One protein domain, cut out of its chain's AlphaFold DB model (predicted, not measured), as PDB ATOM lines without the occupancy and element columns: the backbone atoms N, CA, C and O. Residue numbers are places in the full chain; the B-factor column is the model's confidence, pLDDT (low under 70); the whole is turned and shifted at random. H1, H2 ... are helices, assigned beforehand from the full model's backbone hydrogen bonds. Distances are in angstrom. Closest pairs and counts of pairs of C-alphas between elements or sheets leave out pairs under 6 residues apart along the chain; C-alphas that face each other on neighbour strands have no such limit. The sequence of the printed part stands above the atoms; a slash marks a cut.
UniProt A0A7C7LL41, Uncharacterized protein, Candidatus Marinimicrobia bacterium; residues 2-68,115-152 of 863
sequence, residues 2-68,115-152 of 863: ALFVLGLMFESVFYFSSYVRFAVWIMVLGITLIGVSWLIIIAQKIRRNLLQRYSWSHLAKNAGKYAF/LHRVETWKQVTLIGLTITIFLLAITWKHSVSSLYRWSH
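Overview. This is residues 2 to 68 and 115 to 152 of the 863 residues of an uncharacterized protein of Candidatus Marinimicrobia bacterium (UniProt A0A7C7LL41). This is an open frame: long helices H2 and H4 make two sides, H5 spans one end with H1 packed on it, and H3 lies past H2's far end. The printed part has 105 residues with five named helices, H1 to H5, and no named strand: all helix. It is extended, radius of gyration of the C-alphas 21.4 A, spanning 64 by 29 by 14 A.

Arrangement. Start at H1, residues 2 to 14; its residues 8 to 12 alone touch H5, residues 140 to 151, about perpendicular at 86 degrees, closest C-alphas Ser 12 and Ser 146, 5.4 A. Its residues 2 to 5 alone touch H4, residues 116 to 138, closest C-alphas Ala 2 and Thr 132, 6.2 A. H2, residues 18 to 47, is apart from H4. H3, residues 56 to 67, touches no helix. Every O i to N i+4 pair is within hydrogen-bond range in H2 and H4, 8 of 9 in H1, 7 of 8 in H3 and H5.

Along the chain. Find C-alpha 2 at (5.469, 31.379, -45.545); H1 runs 18.4 A, H2 44.0 A, H3 15.3 A, H4 34.1 A, and H5 16.0 A to C-alpha 151 at (5.215, 26.632, -28.717).

Size, cuts and confidence. Residues 69 to 114 are not printed; C-alphas 68 and 115 are 22.6 A apart. Residue 2 has pLDDT under 70.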
ATOM      1  N   ALA A   2       5.566  29.907 -45.503       68.75
ATOM      2  CA  ALA A   2       5.469  31.379 -45.545       68.75
ATOM      3  C   ALA A   2       4.494  31.979 -44.503       68.75
ATOM      4  O   ALA A   2       4.865  32.876 -43.754       68.75
ATOM      5  N   LEU A   3       3.287  31.410 -44.373       72.38
ATOM      6  CA  LEU A   3       2.302  31.792 -43.343       72.38
ATOM      7  C   LEU A   3       2.827  31.640 -41.907       72.38
ATOM      8  O   LEU A   3       2.505  32.444 -41.040       72.38
ATOM      9  N   PHE A   4       3.654  30.625 -41.662       75.75
ATOM     10  CA  PHE A   4       4.235  30.369 -40.347       75.75
ATOM     11  C   PHE A   4       5.273  31.436 -39.984       75.75
ATOM     12  O   PHE A   4       5.250  31.965 -38.880       75.75
ATOM     13  N   VAL A   5       6.132  31.820 -40.933       75.12
ATOM     14  CA  VAL A   5       7.124  32.884 -40.716       75.12
ATOM     15  C   VAL A   5       6.464  34.247 -40.550       75.12
ATOM     16  O   VAL A   5       6.844  34.986 -39.647       75.12
ATOM     17  N   LEU A   6       5.427  34.553 -41.338       75.12
ATOM     18  CA  LEU A   6       4.605  35.746 -41.116       75.12
ATOM     19  C   LEU A   6       4.019  35.755 -39.698       75.12
ATOM     20  O   LEU A   6       4.133  36.761 -39.005       75.12
ATOM     21  N   GLY A   7       3.480  34.623 -39.234       77.75
ATOM     22  CA  GLY A   7       2.989  34.470 -37.863       77.75
ATOM     23  C   GLY A   7       4.049  34.771 -36.798       77.75
ATOM     24  O   GLY A   7       3.778  35.526 -35.866       77.75
ATOM     25  N   LEU A   8       5.277  34.269 -36.972       81.38
ATOM     26  CA  LEU A   8       6.396  34.551 -36.064       81.38
ATOM     27  C   LEU A   8       6.817  36.029 -36.069       81.38
ATOM     28  O   LEU A   8       7.178  36.565 -35.017       81.38
ATOM     29  N   MET A   9       6.761  36.695 -37.227       77.62
ATOM     30  CA  MET A   9       7.058  38.126 -37.327       77.62
ATOM     31  C   MET A   9       5.986  38.971 -36.638       77.62
ATOM     32  O   MET A   9       6.327  39.856 -35.856       77.62
ATOM     33  N   PHE A  10       4.704  38.664 -36.839       80.69
ATOM     34  CA  PHE A  10       3.623  39.344 -36.125       80.69
ATOM     35  C   PHE A  10       3.713  39.122 -34.610       80.69
ATOM     36  O   PHE A  10       3.629  40.079 -33.843       80.69
ATOM     37  N   GLU A  11       3.996  37.896 -34.171       82.94
ATOM     38  CA  GLU A  11       4.223  37.579 -32.757       82.94
ATOM     39  C   GLU A  11       5.422  38.337 -32.161       82.94
ATOM     40  O   GLU A  11       5.445  38.616 -30.962       82.94
ATOM     41  N   SER A  12       6.425  38.686 -32.977       80.06
ATOM     42  CA  SER A  12       7.602  39.428 -32.504       80.06
ATOM     43  C   SER A  12       7.287  40.871 -32.110       80.06
ATOM     44  O   SER A  12       7.956  41.419 -31.235       80.06
ATOM     45  N   VAL A  13       6.256  41.454 -32.728       76.81
ATOM     46  CA  VAL A  13       5.833  42.842 -32.512       76.81
ATOM     47  C   VAL A  13       4.675  42.909 -31.521       76.81
ATOM     48  O   VAL A  13       4.713  43.712 -30.594       76.81
ATOM     49  N   PHE A  14       3.663  42.055 -31.687       76.69
ATOM     50  CA  PHE A  14       2.376  42.212 -31.007       76.69
ATOM     51  C   PHE A  14       2.199  41.382 -29.734       76.69
ATOM     52  O   PHE A  14       1.237  41.639 -29.019       76.69
ATOM     53  N   TYR A  15       3.086  40.421 -29.435       80.44
ATOM     54  CA  TYR A  15       2.995  39.567 -28.234       80.44
ATOM     55  C   TYR A  15       1.572  39.023 -28.017       80.44
ATOM     56  O   TYR A  15       0.876  39.407 -27.074       80.44
ATOM     57  N   PHE A  16       1.097  38.159 -28.922       81.38
ATOM     58  CA  PHE A  16      -0.310  37.770 -28.931       81.38
ATOM     59  C   PHE A  16      -0.735  37.077 -27.627       81.38
ATOM     60  O   PHE A  16       0.008  36.297 -27.014       81.38
ATOM     61  N   SER A  17      -1.984  37.327 -27.224       80.31
ATOM     62  CA  SER A  17      -2.571  36.691 -26.046       80.31
ATOM     63  C   SER A  17      -2.592  35.167 -26.187       80.31
ATOM     64  O   SER A  17      -2.565  34.614 -27.294       80.31
ATOM     65  N   SER A  18      -2.649  34.476 -25.047       82.69
ATOM     66  CA  SER A  18      -2.730  33.010 -25.003       82.69
ATOM     67  C   SER A  18      -3.876  32.475 -25.878       82.69
ATOM     68  O   SER A  18      -3.685  31.547 -26.666       82.69
ATOM     69  N   TYR A  19      -5.029  33.151 -25.841       83.06
ATOM     70  CA  TYR A  19      -6.198  32.810 -26.648       83.06
ATOM     71  C   TYR A  19      -5.923  32.855 -28.159       83.06
ATOM     72  O   TYR A  19      -6.238  31.904 -28.873       83.06
ATOM     73  N   VAL A  20      -5.304  33.933 -28.655       82.25
ATOM     74  CA  VAL A  20      -5.033  34.101 -30.092       82.25
ATOM     75  C   VAL A  20      -4.058  33.033 -30.588       82.25
ATOM     76  O   VAL A  20      -4.302  32.413 -31.624       82.25
ATOM     77  N   ARG A  21      -2.989  32.752 -29.829       84.19
ATOM     78  CA  ARG A  21      -2.012  31.705 -30.179       84.19
ATOM     79  C   ARG A  21      -2.657  30.317 -30.230       84.19
ATOM     80  O   ARG A  21      -2.400  29.561 -31.166       84.19
ATOM     81  N   PHE A  22      -3.522  30.001 -29.267       83.94
ATOM     82  CA  PHE A  22      -4.245  28.729 -29.222       83.94
ATOM     83  C   PHE A  22      -5.241  28.573 -30.384       83.94
ATOM     84  O   PHE A  22      -5.271  27.532 -31.043       83.94
ATOM     85  N   ALA A  23      -6.007  29.625 -30.695       83.00
ATOM     86  CA  ALA A  23      -6.966  29.624 -31.799       83.00
ATOM     87  C   ALA A  23      -6.287  29.396 -33.161       83.00
ATOM     88  O   ALA A  23      -6.748  28.575 -33.958       83.00
ATOM     89  N   VAL A  24      -5.156  30.068 -33.412       83.56
ATOM     90  CA  VAL A  24      -4.361  29.880 -34.639       83.56
ATOM     91  C   VAL A  24      -3.849  28.441 -34.745       83.56
ATOM     92  O   VAL A  24      -3.922  27.845 -35.821       83.56
ATOM     93  N   TRP A  25      -3.395  27.849 -33.637       82.56
ATOM     94  CA  TRP A  25      -2.940  26.456 -33.598       82.56
ATOM     95  C   TRP A  25      -4.034  25.462 -34.006       82.56
ATOM     96  O   TRP A  25      -3.801  24.606 -34.863       82.56
ATOM     97  N   ILE A  26      -5.243  25.600 -33.451       83.69
ATOM     98  CA  ILE A  26      -6.393  24.752 -33.805       83.69
ATOM     99  C   ILE A  26      -6.773  24.930 -35.275       83.69
ATOM    100  O   ILE A  26      -7.033  23.945 -35.967       83.69
ATOM    101  N   MET A  27      -6.777  26.169 -35.771       83.12
ATOM    102  CA  MET A  27      -7.123  26.459 -37.161       83.12
ATOM    103  C   MET A  27      -6.152  25.787 -38.139       83.12
ATOM    104  O   MET A  27      -6.584  25.139 -39.095       83.12
ATOM    105  N   VAL A  28      -4.843  25.896 -37.886       83.94
ATOM    106  CA  VAL A  28      -3.813  25.254 -38.717       83.94
ATOM    107  C   VAL A  28      -3.967  23.734 -38.684       83.94
ATOM    108  O   VAL A  28      -3.964  23.101 -39.742       83.94
ATOM    109  N   LEU A  29      -4.178  23.148 -37.503       83.81
ATOM    110  CA  LEU A  29      -4.389  21.708 -37.357       83.81
ATOM    111  C   LEU A  29      -5.641  21.242 -38.121       83.81
ATOM    112  O   LEU A  29      -5.572  20.276 -38.883       83.81
ATOM    113  N   GLY A  30      -6.746  21.984 -38.029       84.69
ATOM    114  CA  GLY A  30      -7.975  21.713 -38.777       84.69
ATOM    115  C   GLY A  30      -7.777  21.737 -40.296       84.69
ATOM    116  O   GLY A  30      -8.162  20.790 -40.982       84.69
ATOM    117  N   ILE A  31      -7.114  22.770 -40.830       84.88
ATOM    118  CA  ILE A  31      -6.833  22.884 -42.274       84.88
ATOM    119  C   ILE A  31      -5.973  21.712 -42.759       84.88
ATOM    120  O   ILE A  31      -6.249  21.138 -43.816       84.88
ATOM    121  N   THR A  32      -4.953  21.319 -41.989       82.50
ATOM    122  CA  THR A  32      -4.102  20.176 -42.360       82.50
ATOM    123  C   THR A  32      -4.877  18.859 -42.371       82.50
ATOM    124  O   THR A  32      -4.736  18.086 -43.319       82.50
ATOM    125  N   LEU A  33      -5.758  18.631 -41.391       85.69
ATOM    126  CA  LEU A  33      -6.591  17.430 -41.318       85.69
ATOM    127  C   LEU A  33      -7.566  17.343 -42.504       85.69
ATOM    128  O   LEU A  33      -7.717  16.276 -43.105       85.69
ATOM    129  N   ILE A  34      -8.183  18.470 -42.878       86.69
ATOM    130  CA  ILE A  34      -9.065  18.574 -44.051       86.69
ATOM    131  C   ILE A  34      -8.282  18.257 -45.329       86.69
ATOM    132  O   ILE A  34      -8.735  17.450 -46.142       86.69
ATOM    133  N   GLY A  35      -7.090  18.839 -45.495       85.88
ATOM    134  CA  GLY A  35      -6.238  18.607 -46.663       85.88
ATOM    135  C   GLY A  35      -5.803  17.145 -46.811       85.88
ATOM    136  O   GLY A  35      -5.920  16.573 -47.895       85.88
ATOM    137  N   VAL A  36      -5.361  16.512 -45.720       86.06
ATOM    138  CA  VAL A  36      -4.972  15.090 -45.714       86.06
ATOM    139  C   VAL A  36      -6.175  14.193 -46.010       86.06
ATOM    140  O   VAL A  36      -6.086  13.301 -46.854       86.06
ATOM    141  N   SER A  37      -7.322  14.461 -45.382       84.12
ATOM    142  CA  SER A  37      -8.555  13.702 -45.622       84.12
ATOM    143  C   SER A  37      -9.007  13.804 -47.079       84.12
ATOM    144  O   SER A  37      -9.374  12.801 -47.690       84.12
ATOM    145  N   TRP A  38      -8.919  14.994 -47.677       86.31
ATOM    146  CA  TRP A  38      -9.245  15.215 -49.084       86.31
ATOM    147  C   TRP A  38      -8.353  14.396 -50.031       86.31
ATOM    148  O   TRP A  38      -8.867  13.747 -50.947       86.31
ATOM    149  N   LEU A  39      -7.039  14.346 -49.777       85.88
ATOM    150  CA  LEU A  39      -6.108  13.517 -50.554       85.88
ATOM    151  C   LEU A  39      -6.429  12.019 -50.440       85.88
ATOM    152  O   LEU A  39      -6.433  11.317 -51.455       85.88
ATOM    153  N   ILE A  40      -6.755  11.534 -49.236       84.94
ATOM    154  CA  ILE A  40      -7.145  10.133 -49.003       84.94
ATOM    155  C   ILE A  40      -8.434   9.794 -49.765       84.94
ATOM    156  O   ILE A  40      -8.494   8.770 -50.449       84.94
ATOM    157  N   ILE A  41      -9.447  10.666 -49.715       85.12
ATOM    158  CA  ILE A  41     -10.722  10.474 -50.425       85.12
ATOM    159  C   ILE A  41     -10.498  10.403 -51.940       85.12
ATOM    160  O   ILE A  41     -11.071   9.539 -52.608       85.12
ATOM    161  N   ILE A  42      -9.658  11.282 -52.499       83.56
ATOM    162  CA  ILE A  42      -9.324  11.254 -53.929       83.56
ATOM    163  C   ILE A  42      -8.607   9.952 -54.287       83.56
ATOM    164  O   ILE A  42      -9.022   9.281 -55.232       83.56
ATOM    165  N   ALA A  43      -7.590   9.551 -53.522       83.44
ATOM    166  CA  ALA A  43      -6.865   8.306 -53.763       83.44
ATOM    167  C   ALA A  43      -7.800   7.082 -53.729       83.44
ATOM    168  O   ALA A  43      -7.721   6.200 -54.589       83.44
ATOM    169  N   GLN A  44      -8.749   7.055 -52.790       83.94
ATOM    170  CA  GLN A  44      -9.732   5.980 -52.678       83.94
ATOM    171  C   GLN A  44     -10.732   5.978 -53.847       83.94
ATOM    172  O   GLN A  44     -11.049   4.910 -54.378       83.94
ATOM    173  N   LYS A  45     -11.194   7.156 -54.299       83.06
ATOM    174  CA  LYS A  45     -12.050   7.288 -55.492       83.06
ATOM    175  C   LYS A  45     -11.338   6.847 -56.774       83.06
ATOM    176  O   LYS A  45     -11.978   6.219 -57.615       83.06
ATOM    177  N   ILE A  46     -10.038   7.133 -56.913       81.81
ATOM    178  CA  ILE A  46      -9.218   6.661 -58.042       81.81
ATOM    179  C   ILE A  46      -9.126   5.131 -58.010       81.81
ATOM    180  O   ILE A  46      -9.436   4.484 -59.004       81.81
ATOM    181  N   ARG A  47      -8.797   4.533 -56.854       81.00
ATOM    182  CA  ARG A  47      -8.671   3.069 -56.711       81.00
ATOM    183  C   ARG A  47      -9.973   2.316 -57.006       81.00
ATOM    184  O   ARG A  47      -9.929   1.194 -57.495       81.00
ATOM    185  N   ARG A  48     -11.128   2.923 -56.717       80.75
ATOM    186  CA  ARG A  48     -12.461   2.368 -57.016       80.75
ATOM    187  C   ARG A  48     -12.957   2.653 -58.439       80.75
ATOM    188  O   ARG A  48     -14.113   2.367 -58.722       80.75
ATOM    189  N   ASN A  49     -12.121   3.211 -59.318       77.81
ATOM    190  CA  ASN A  49     -12.459   3.484 -60.720       77.81
ATOM    191  C   ASN A  49     -13.635   4.474 -60.921       77.81
ATOM    192  O   ASN A  49     -14.243   4.515 -61.986       77.81
ATOM    193  N   LEU A  50     -13.970   5.282 -59.905       77.31
ATOM    194  CA  LEU A  50     -15.135   6.191 -59.904       77.31
ATOM    195  C   LEU A  50     -14.843   7.562 -60.541       77.31
ATOM    196  O   LEU A  50     -15.757   8.334 -60.823       77.31
ATOM    197  N   LEU A  51     -13.569   7.900 -60.736       78.50
ATOM    198  CA  LEU A  51     -13.138   9.153 -61.356       78.50
ATOM    199  C   LEU A  51     -12.963   8.945 -62.864       78.50
ATOM    200  O   LEU A  51     -11.992   8.320 -63.277       78.50
ATOM    201  N   GLN A  52     -13.855   9.524 -63.679       72.69
ATOM    202  CA  GLN A  52     -13.861   9.384 -65.150       72.69
ATOM    203  C   GLN A  52     -12.471   9.533 -65.788       72.69
ATOM    204  O   GLN A  52     -12.091   8.730 -66.638       72.69
ATOM    205  N   ARG A  53     -11.685  10.526 -65.349       73.56
ATOM    206  CA  ARG A  53     -10.358  10.832 -65.909       73.56
ATOM    207  C   ARG A  53      -9.303   9.745 -65.662       73.56
ATOM    208  O   ARG A  53      -8.354   9.651 -66.430       73.56
ATOM    209  N   TYR A  54      -9.472   8.948 -64.609       76.06
ATOM    210  CA  TYR A  54      -8.576   7.848 -64.236       76.06
ATOM    211  C   TYR A  54      -9.253   6.486 -64.394       76.06
ATOM    212  O   TYR A  54      -8.780   5.502 -63.834       76.06
ATOM    213  N   SER A  55     -10.373   6.435 -65.122       80.06
ATOM    214  CA  SER A  55     -11.103   5.190 -65.299       80.06
ATOM    215  C   SER A  55     -10.361   4.233 -66.237       80.06
ATOM    216  O   SER A  55      -9.730   4.690 -67.192       80.06
ATOM    217  N   TRP A  56     -10.444   2.918 -66.006       81.19
ATOM    218  CA  TRP A  56      -9.767   1.903 -66.829       81.19
ATOM    219  C   TRP A  56     -10.083   2.046 -68.320       81.19
ATOM    220  O   TRP A  56      -9.174   1.976 -69.139       81.19
ATOM    221  N   SER A  57     -11.334   2.346 -68.678       78.00
ATOM    222  CA  SER A  57     -11.748   2.570 -70.067       78.00
ATOM    223  C   SER A  57     -11.107   3.819 -70.677       78.00
ATOM    224  O   SER A  57     -10.619   3.783 -71.808       78.00
ATOM    225  N   HIS A  58     -11.049   4.926 -69.930       80.88
ATOM    226  CA  HIS A  58     -10.438   6.161 -70.413       80.88
ATOM    227  C   HIS A  58      -8.909   6.043 -70.508       80.88
ATOM    228  O   HIS A  58      -8.315   6.553 -71.463       80.88
ATOM    229  N   LEU A  59      -8.282   5.345 -69.558       80.62
ATOM    230  CA  LEU A  59      -6.857   5.021 -69.582       80.62
ATOM    231  C   LEU A  59      -6.528   4.062 -70.728       80.62
ATOM    232  O   LEU A  59      -5.568   4.319 -71.443       80.62
ATOM    233  N   ALA A  60      -7.342   3.031 -70.969       79.75
ATOM    234  CA  ALA A  60      -7.175   2.108 -72.090       79.75
ATOM    235  C   ALA A  60      -7.327   2.820 -73.442       79.75
ATOM    236  O   ALA A  60      -6.528   2.593 -74.342       79.75
ATOM    237  N   LYS A  61      -8.280   3.750 -73.584       81.62
ATOM    238  CA  LYS A  61      -8.419   4.551 -74.812       81.62
ATOM    239  C   LYS A  61      -7.240   5.502 -75.028       81.62
ATOM    240  O   LYS A  61      -6.711   5.600 -76.133       81.62
ATOM    241  N   ASN A  62      -6.802   6.197 -73.977       78.25
ATOM    242  CA  ASN A  62      -5.663   7.112 -74.077       78.25
ATOM    243  C   ASN A  62      -4.352   6.356 -74.315       78.25
ATOM    244  O   ASN A  62      -3.566   6.773 -75.153       78.25
ATOM    245  N   ALA A  63      -4.126   5.231 -73.635       80.00
ATOM    246  CA  ALA A  63      -2.976   4.369 -73.888       80.00
ATOM    247  C   ALA A  63      -3.042   3.730 -75.281       80.00
ATOM    248  O   ALA A  63      -2.018   3.667 -75.956       80.00
ATOM    249  N   GLY A  64      -4.238   3.368 -75.755       78.00
ATOM    250  CA  GLY A  64      -4.496   2.884 -77.111       78.00
ATOM    251  C   GLY A  64      -3.981   3.835 -78.192       78.00
ATOM    252  O   GLY A  64      -3.213   3.403 -79.048       78.00
ATOM    253  N   LYS A  65      -4.298   5.134 -78.074       79.94
ATOM    254  CA  LYS A  65      -3.822   6.206 -78.976       79.94
ATOM    255  C   LYS A  65      -2.304   6.290 -79.123       79.94
ATOM    256  O   LYS A  65      -1.808   6.664 -80.180       79.94
ATOM    257  N   TYR A  66      -1.560   6.011 -78.054       77.38
ATOM    258  CA  TYR A  66      -0.097   6.101 -78.071       77.38
ATOM    259  C   TYR A  66       0.578   4.773 -78.432       77.38
ATOM    260  O   TYR A  66       1.686   4.780 -78.963       77.38
ATOM    261  N   ALA A  67      -0.059   3.646 -78.112       74.81
ATOM    262  CA  ALA A  67       0.527   2.312 -78.200       74.81
ATOM    263  C   ALA A  67       0.237   1.590 -79.524       74.81
ATOM    264  O   ALA A  67       1.031   0.745 -79.944       74.81
ATOM    265  N   PHE A  68      -0.899   1.882 -80.167       75.62
ATOM    266  CA  PHE A  68      -1.392   1.125 -81.316       75.62
ATOM    267  C   PHE A  68      -1.809   2.047 -82.474       75.62
ATOM    268  O   PHE A  68      -2.296   3.145 -82.231       75.62
ATOM    269  N   LEU A 115       4.636  15.264 -66.622       75.06
ATOM    270  CA  LEU A 115       5.068  15.786 -65.314       75.06
ATOM    271  C   LEU A 115       5.438  17.281 -65.312       75.06
ATOM    272  O   LEU A 115       5.753  17.827 -64.259       75.06
ATOM    273  N   HIS A 116       5.345  17.985 -66.445       78.44
ATOM    274  CA  HIS A 116       5.818  19.373 -66.573       78.44
ATOM    275  C   HIS A 116       5.207  20.337 -65.537       78.44
ATOM    276  O   HIS A 116       5.903  21.191 -64.993       78.44
ATOM    277  N   ARG A 117       3.918  20.169 -65.200       75.69
ATOM    278  CA  ARG A 117       3.264  20.973 -64.150       75.69
ATOM    279  C   ARG A 117       3.815  20.680 -62.754       75.69
ATOM    280  O   ARG A 117       3.849  21.573 -61.921       75.69
ATOM    281  N   VAL A 118       4.228  19.447 -62.476       79.25
ATOM    282  CA  VAL A 118       4.837  19.094 -61.186       79.25
ATOM    283  C   VAL A 118       6.213  19.756 -61.067       79.25
ATOM    284  O   VAL A 118       6.539  20.300 -60.015       79.25
ATOM    285  N   GLU A 119       6.980  19.790 -62.161       79.38
ATOM    286  CA  GLU A 119       8.303  20.423 -62.220       79.38
ATOM    287  C   GLU A 119       8.244  21.939 -61.951       79.38
ATOM    288  O   GLU A 119       9.034  22.461 -61.164       79.38
ATOM    289  N   THR A 120       7.277  22.654 -62.543       82.44
ATOM    290  CA  THR A 120       7.120  24.103 -62.318       82.44
ATOM    291  C   THR A 120       6.730  24.415 -60.875       82.44
ATOM    292  O   THR A 120       7.329  25.287 -60.244       82.44
ATOM    293  N   TRP A 121       5.791  23.662 -60.297       83.31
ATOM    294  CA  TRP A 121       5.411  23.825 -58.890       83.31
ATOM    295  C   TRP A 121       6.544  23.449 -57.923       83.31
ATOM    296  O   TRP A 121       6.698  24.093 -56.882       83.31
ATOM    297  N   LYS A 122       7.394  22.476 -58.271       82.69
ATOM    298  CA  LYS A 122       8.617  22.156 -57.515       82.69
ATOM    299  C   LYS A 122       9.594  23.339 -57.492       82.69
ATOM    300  O   LYS A 122      10.132  23.652 -56.437       82.69
ATOM    301  N   GLN A 123       9.792  24.031 -58.614       84.75
ATOM    302  CA  GLN A 123      10.659  25.216 -58.664       84.75
ATOM    303  C   GLN A 123      10.091  26.385 -57.844       84.75
ATOM    304  O   GLN A 123      10.810  26.972 -57.038       84.75
ATOM    305  N   VAL A 124       8.794  26.683 -57.984       84.81
ATOM    306  CA  VAL A 124       8.126  27.754 -57.217       84.81
ATOM    307  C   VAL A 124       8.200  27.487 -55.712       84.81
ATOM    308  O   VAL A 124       8.519  28.387 -54.934       84.81
ATOM    309  N   THR A 125       7.950  26.246 -55.285       84.25
ATOM    310  CA  THR A 125       8.032  25.872 -53.864       84.25
ATOM    311  C   THR A 125       9.462  25.924 -53.329       84.25
ATOM    312  O   THR A 125       9.652  26.373 -52.200       84.25
ATOM    313  N   LEU A 126      10.466  25.555 -54.133       84.81
ATOM    314  CA  LEU A 126      11.881  25.661 -53.764       84.81
ATOM    315  C   LEU A 126      12.316  27.124 -53.579       84.81
ATOM    316  O   LEU A 126      12.923  27.444 -52.560       84.81
ATOM    317  N   ILE A 127      11.962  28.016 -54.513       85.81
ATOM    318  CA  ILE A 127      12.249  29.460 -54.409       85.81
ATOM    319  C   ILE A 127      11.542  30.064 -53.187       85.81
ATOM    320  O   ILE A 127      12.131  30.831 -52.428       85.81
ATOM    321  N   GLY A 128      10.283  29.688 -52.943       83.38
ATOM    322  CA  GLY A 128       9.569  30.121 -51.744       83.38
ATOM    323  C   GLY A 128      10.258  29.657 -50.456       83.38
ATOM    324  O   GLY A 128      10.363  30.421 -49.495       83.38
ATOM    325  N   LEU A 129      10.771  28.424 -50.433       82.62
ATOM    326  CA  LEU A 129      11.480  27.866 -49.284       82.62
ATOM    327  C   LEU A 129      12.793  28.614 -49.005       82.62
ATOM    328  O   LEU A 129      13.048  28.957 -47.852       82.62
ATOM    329  N   THR A 130      13.593  28.914 -50.032       83.31
ATOM    330  CA  THR A 130      14.874  29.620 -49.863       83.31
ATOM    331  C   THR A 130      14.683  31.039 -49.332       83.31
ATOM    332  O   THR A 130      15.358  31.419 -48.375       83.31
ATOM    333  N   ILE A 131      13.707  31.789 -49.856       83.00
ATOM    334  CA  ILE A 131      13.348  33.126 -49.347       83.00
ATOM    335  C   ILE A 131      12.917  33.049 -47.876       83.00
ATOM    336  O   ILE A 131      13.327  33.866 -47.051       83.00
ATOM    337  N   THR A 132      12.120  32.035 -47.530       80.69
ATOM    338  CA  THR A 132      11.629  31.839 -46.159       80.69
ATOM    339  C   THR A 132      12.777  31.557 -45.180       80.69
ATOM    340  O   THR A 132      12.805  32.119 -44.086       80.69
ATOM    341  N   ILE A 133      13.743  30.718 -45.572       81.19
ATOM    342  CA  ILE A 133      14.931  30.404 -44.760       81.19
ATOM    343  C   ILE A 133      15.804  31.653 -44.570       81.19
ATOM    344  O   ILE A 133      16.266  31.915 -43.460       81.19
ATOM    345  N   PHE A 134      15.984  32.457 -45.620       82.94
ATOM    346  CA  PHE A 134      16.760  33.696 -45.554       82.94
ATOM    347  C   PHE A 134      16.146  34.733 -44.593       82.94
ATOM    348  O   PHE A 134      16.853  35.301 -43.759       82.94
ATOM    349  N   LEU A 135      14.822  34.924 -44.633       79.94
ATOM    350  CA  LEU A 135      14.098  35.805 -43.703       79.94
ATOM    351  C   LEU A 135      14.244  35.368 -42.236       79.94
ATOM    352  O   LEU A 135      14.432  36.208 -41.351       79.94
ATOM    353  N   LEU A 136      14.194  34.059 -41.971       79.06
ATOM    354  CA  LEU A 136      14.410  33.509 -40.630       79.06
ATOM    355  C   LEU A 136      15.847  33.728 -40.134       79.06
ATOM    356  O   LEU A 136      16.039  34.006 -38.951       79.06
ATOM    357  N   ALA A 137      16.840  33.651 -41.024       80.31
ATOM    358  CA  ALA A 137      18.240  33.885 -40.673       80.31
ATOM    359  C   ALA A 137      18.500  35.345 -40.254       80.31
ATOM    360  O   ALA A 137      19.147  35.579 -39.235       80.31
ATOM    361  N   ILE A 138      17.941  36.325 -40.975       81.75
ATOM    362  CA  ILE A 138      18.073  37.758 -40.634       81.75
ATOM    363  C   ILE A 138      17.430  38.073 -39.278       81.75
ATOM    364  O   ILE A 138      17.937  38.882 -38.503       81.75
ATOM    365  N   THR A 139      16.311  37.424 -38.967       76.44
ATOM    366  CA  THR A 139      15.480  37.741 -37.796       76.44
ATOM    367  C   THR A 139      15.702  36.787 -36.623       76.44
ATOM    368  O   THR A 139      14.897  36.769 -35.692       76.44
ATOM    369  N   TRP A 140      16.798  36.018 -36.632       76.50
ATOM    370  CA  TRP A 140      17.028  34.875 -35.743       76.50
ATOM    371  C   TRP A 140      16.696  35.145 -34.268       76.50
ATOM    372  O   TRP A 140      15.899  34.425 -33.672       76.50
ATOM    373  N   LYS A 141      17.242  36.220 -33.678       73.56
ATOM    374  CA  LYS A 141      17.027  36.537 -32.252       73.56
ATOM    375  C   LYS A 141      15.549  36.772 -31.911       73.56
ATOM    376  O   LYS A 141      15.057  36.240 -30.918       73.56
ATOM    377  N   HIS A 142      14.833  37.535 -32.735       74.00
ATOM    378  CA  HIS A 142      13.415  37.828 -32.515       74.00
ATOM    379  C   HIS A 142      12.544  36.605 -32.814       74.00
ATOM    380  O   HIS A 142      11.696  36.245 -31.996       74.00
ATOM    381  N   SER A 143      12.820  35.916 -33.921       76.62
ATOM    382  CA  SER A 143      12.085  34.737 -34.384       76.62
ATOM    383  C   SER A 143      12.181  33.555 -33.419       76.62
ATOM    384  O   SER A 143      11.176  32.884 -33.197       76.62
ATOM    385  N   VAL A 144      13.334  33.332 -32.770       79.88
ATOM    386  CA  VAL A 144      13.485  32.299 -31.726       79.88
ATOM    387  C   VAL A 144      12.607  32.610 -30.512       79.88
ATOM    388  O   VAL A 144      11.916  31.723 -30.013       79.88
ATOM    389  N   SER A 145      12.567  33.871 -30.066       76.31
ATOM    390  CA  SER A 145      11.702  34.269 -28.947       76.31
ATOM    391  C   SER A 145      10.214  34.135 -29.295       76.31
ATOM    392  O   SER A 145       9.442  33.624 -28.487       76.31
ATOM    393  N   SER A 146       9.812  34.511 -30.515       82.25
ATOM    394  CA  SER A 146       8.442  34.340 -31.008       82.25
ATOM    395  C   SER A 146       8.049  32.869 -31.123       82.25
ATOM    396  O   SER A 146       6.942  32.499 -30.745       82.25
ATOM    397  N   LEU A 147       8.961  32.008 -31.589       82.69
ATOM    398  CA  LEU A 147       8.743  30.562 -31.689       82.69
ATOM    399  C   LEU A 147       8.584  29.925 -30.304       82.69
ATOM    400  O   LEU A 147       7.715  29.076 -30.101       82.69
ATOM    401  N   TYR A 148       9.386  30.363 -29.331       84.19
ATOM    402  CA  TYR A 148       9.243  29.936 -27.942       84.19
ATOM    403  C   TYR A 148       7.865  30.316 -27.379       84.19
ATOM    404  O   TYR A 148       7.203  29.491 -26.750       84.19
ATOM    405  N   ARG A 149       7.370  31.525 -27.682       83.19
ATOM    406  CA  ARG A 149       6.015  31.941 -27.287       83.19
ATOM    407  C   ARG A 149       4.919  31.156 -28.011       83.19
ATOM    408  O   ARG A 149       3.931  30.773 -27.391       83.19
ATOM    409  N   TRP A 150       5.084  30.863 -29.298       82.00
ATOM    410  CA  TRP A 150       4.123  30.072 -30.078       82.00
ATOM    411  C   TRP A 150       4.064  28.591 -29.692       82.00
ATOM    412  O   TRP A 150       3.010  27.973 -29.821       82.00
ATOM    413  N   SER A 151       5.172  28.015 -29.221       81.12
ATOM    414  CA  SER A 151       5.215  26.632 -28.717       81.12
ATOM    415  C   SER A 151       4.598  26.480 -27.325       81.12
ATOM    416  O   SER A 151       4.201  25.378 -26.961       81.12
ATOM    417  N   HIS A 152       4.436  27.582 -26.588       84.19
ATOM    418  CA  HIS A 152       3.779  27.617 -25.281       84.19
ATOM    419  C   HIS A 152       2.503  28.480 -25.332       84.19
ATOM    420  O   HIS A 152       2.447  29.549 -24.719       84.19
TER     421      HIS A 152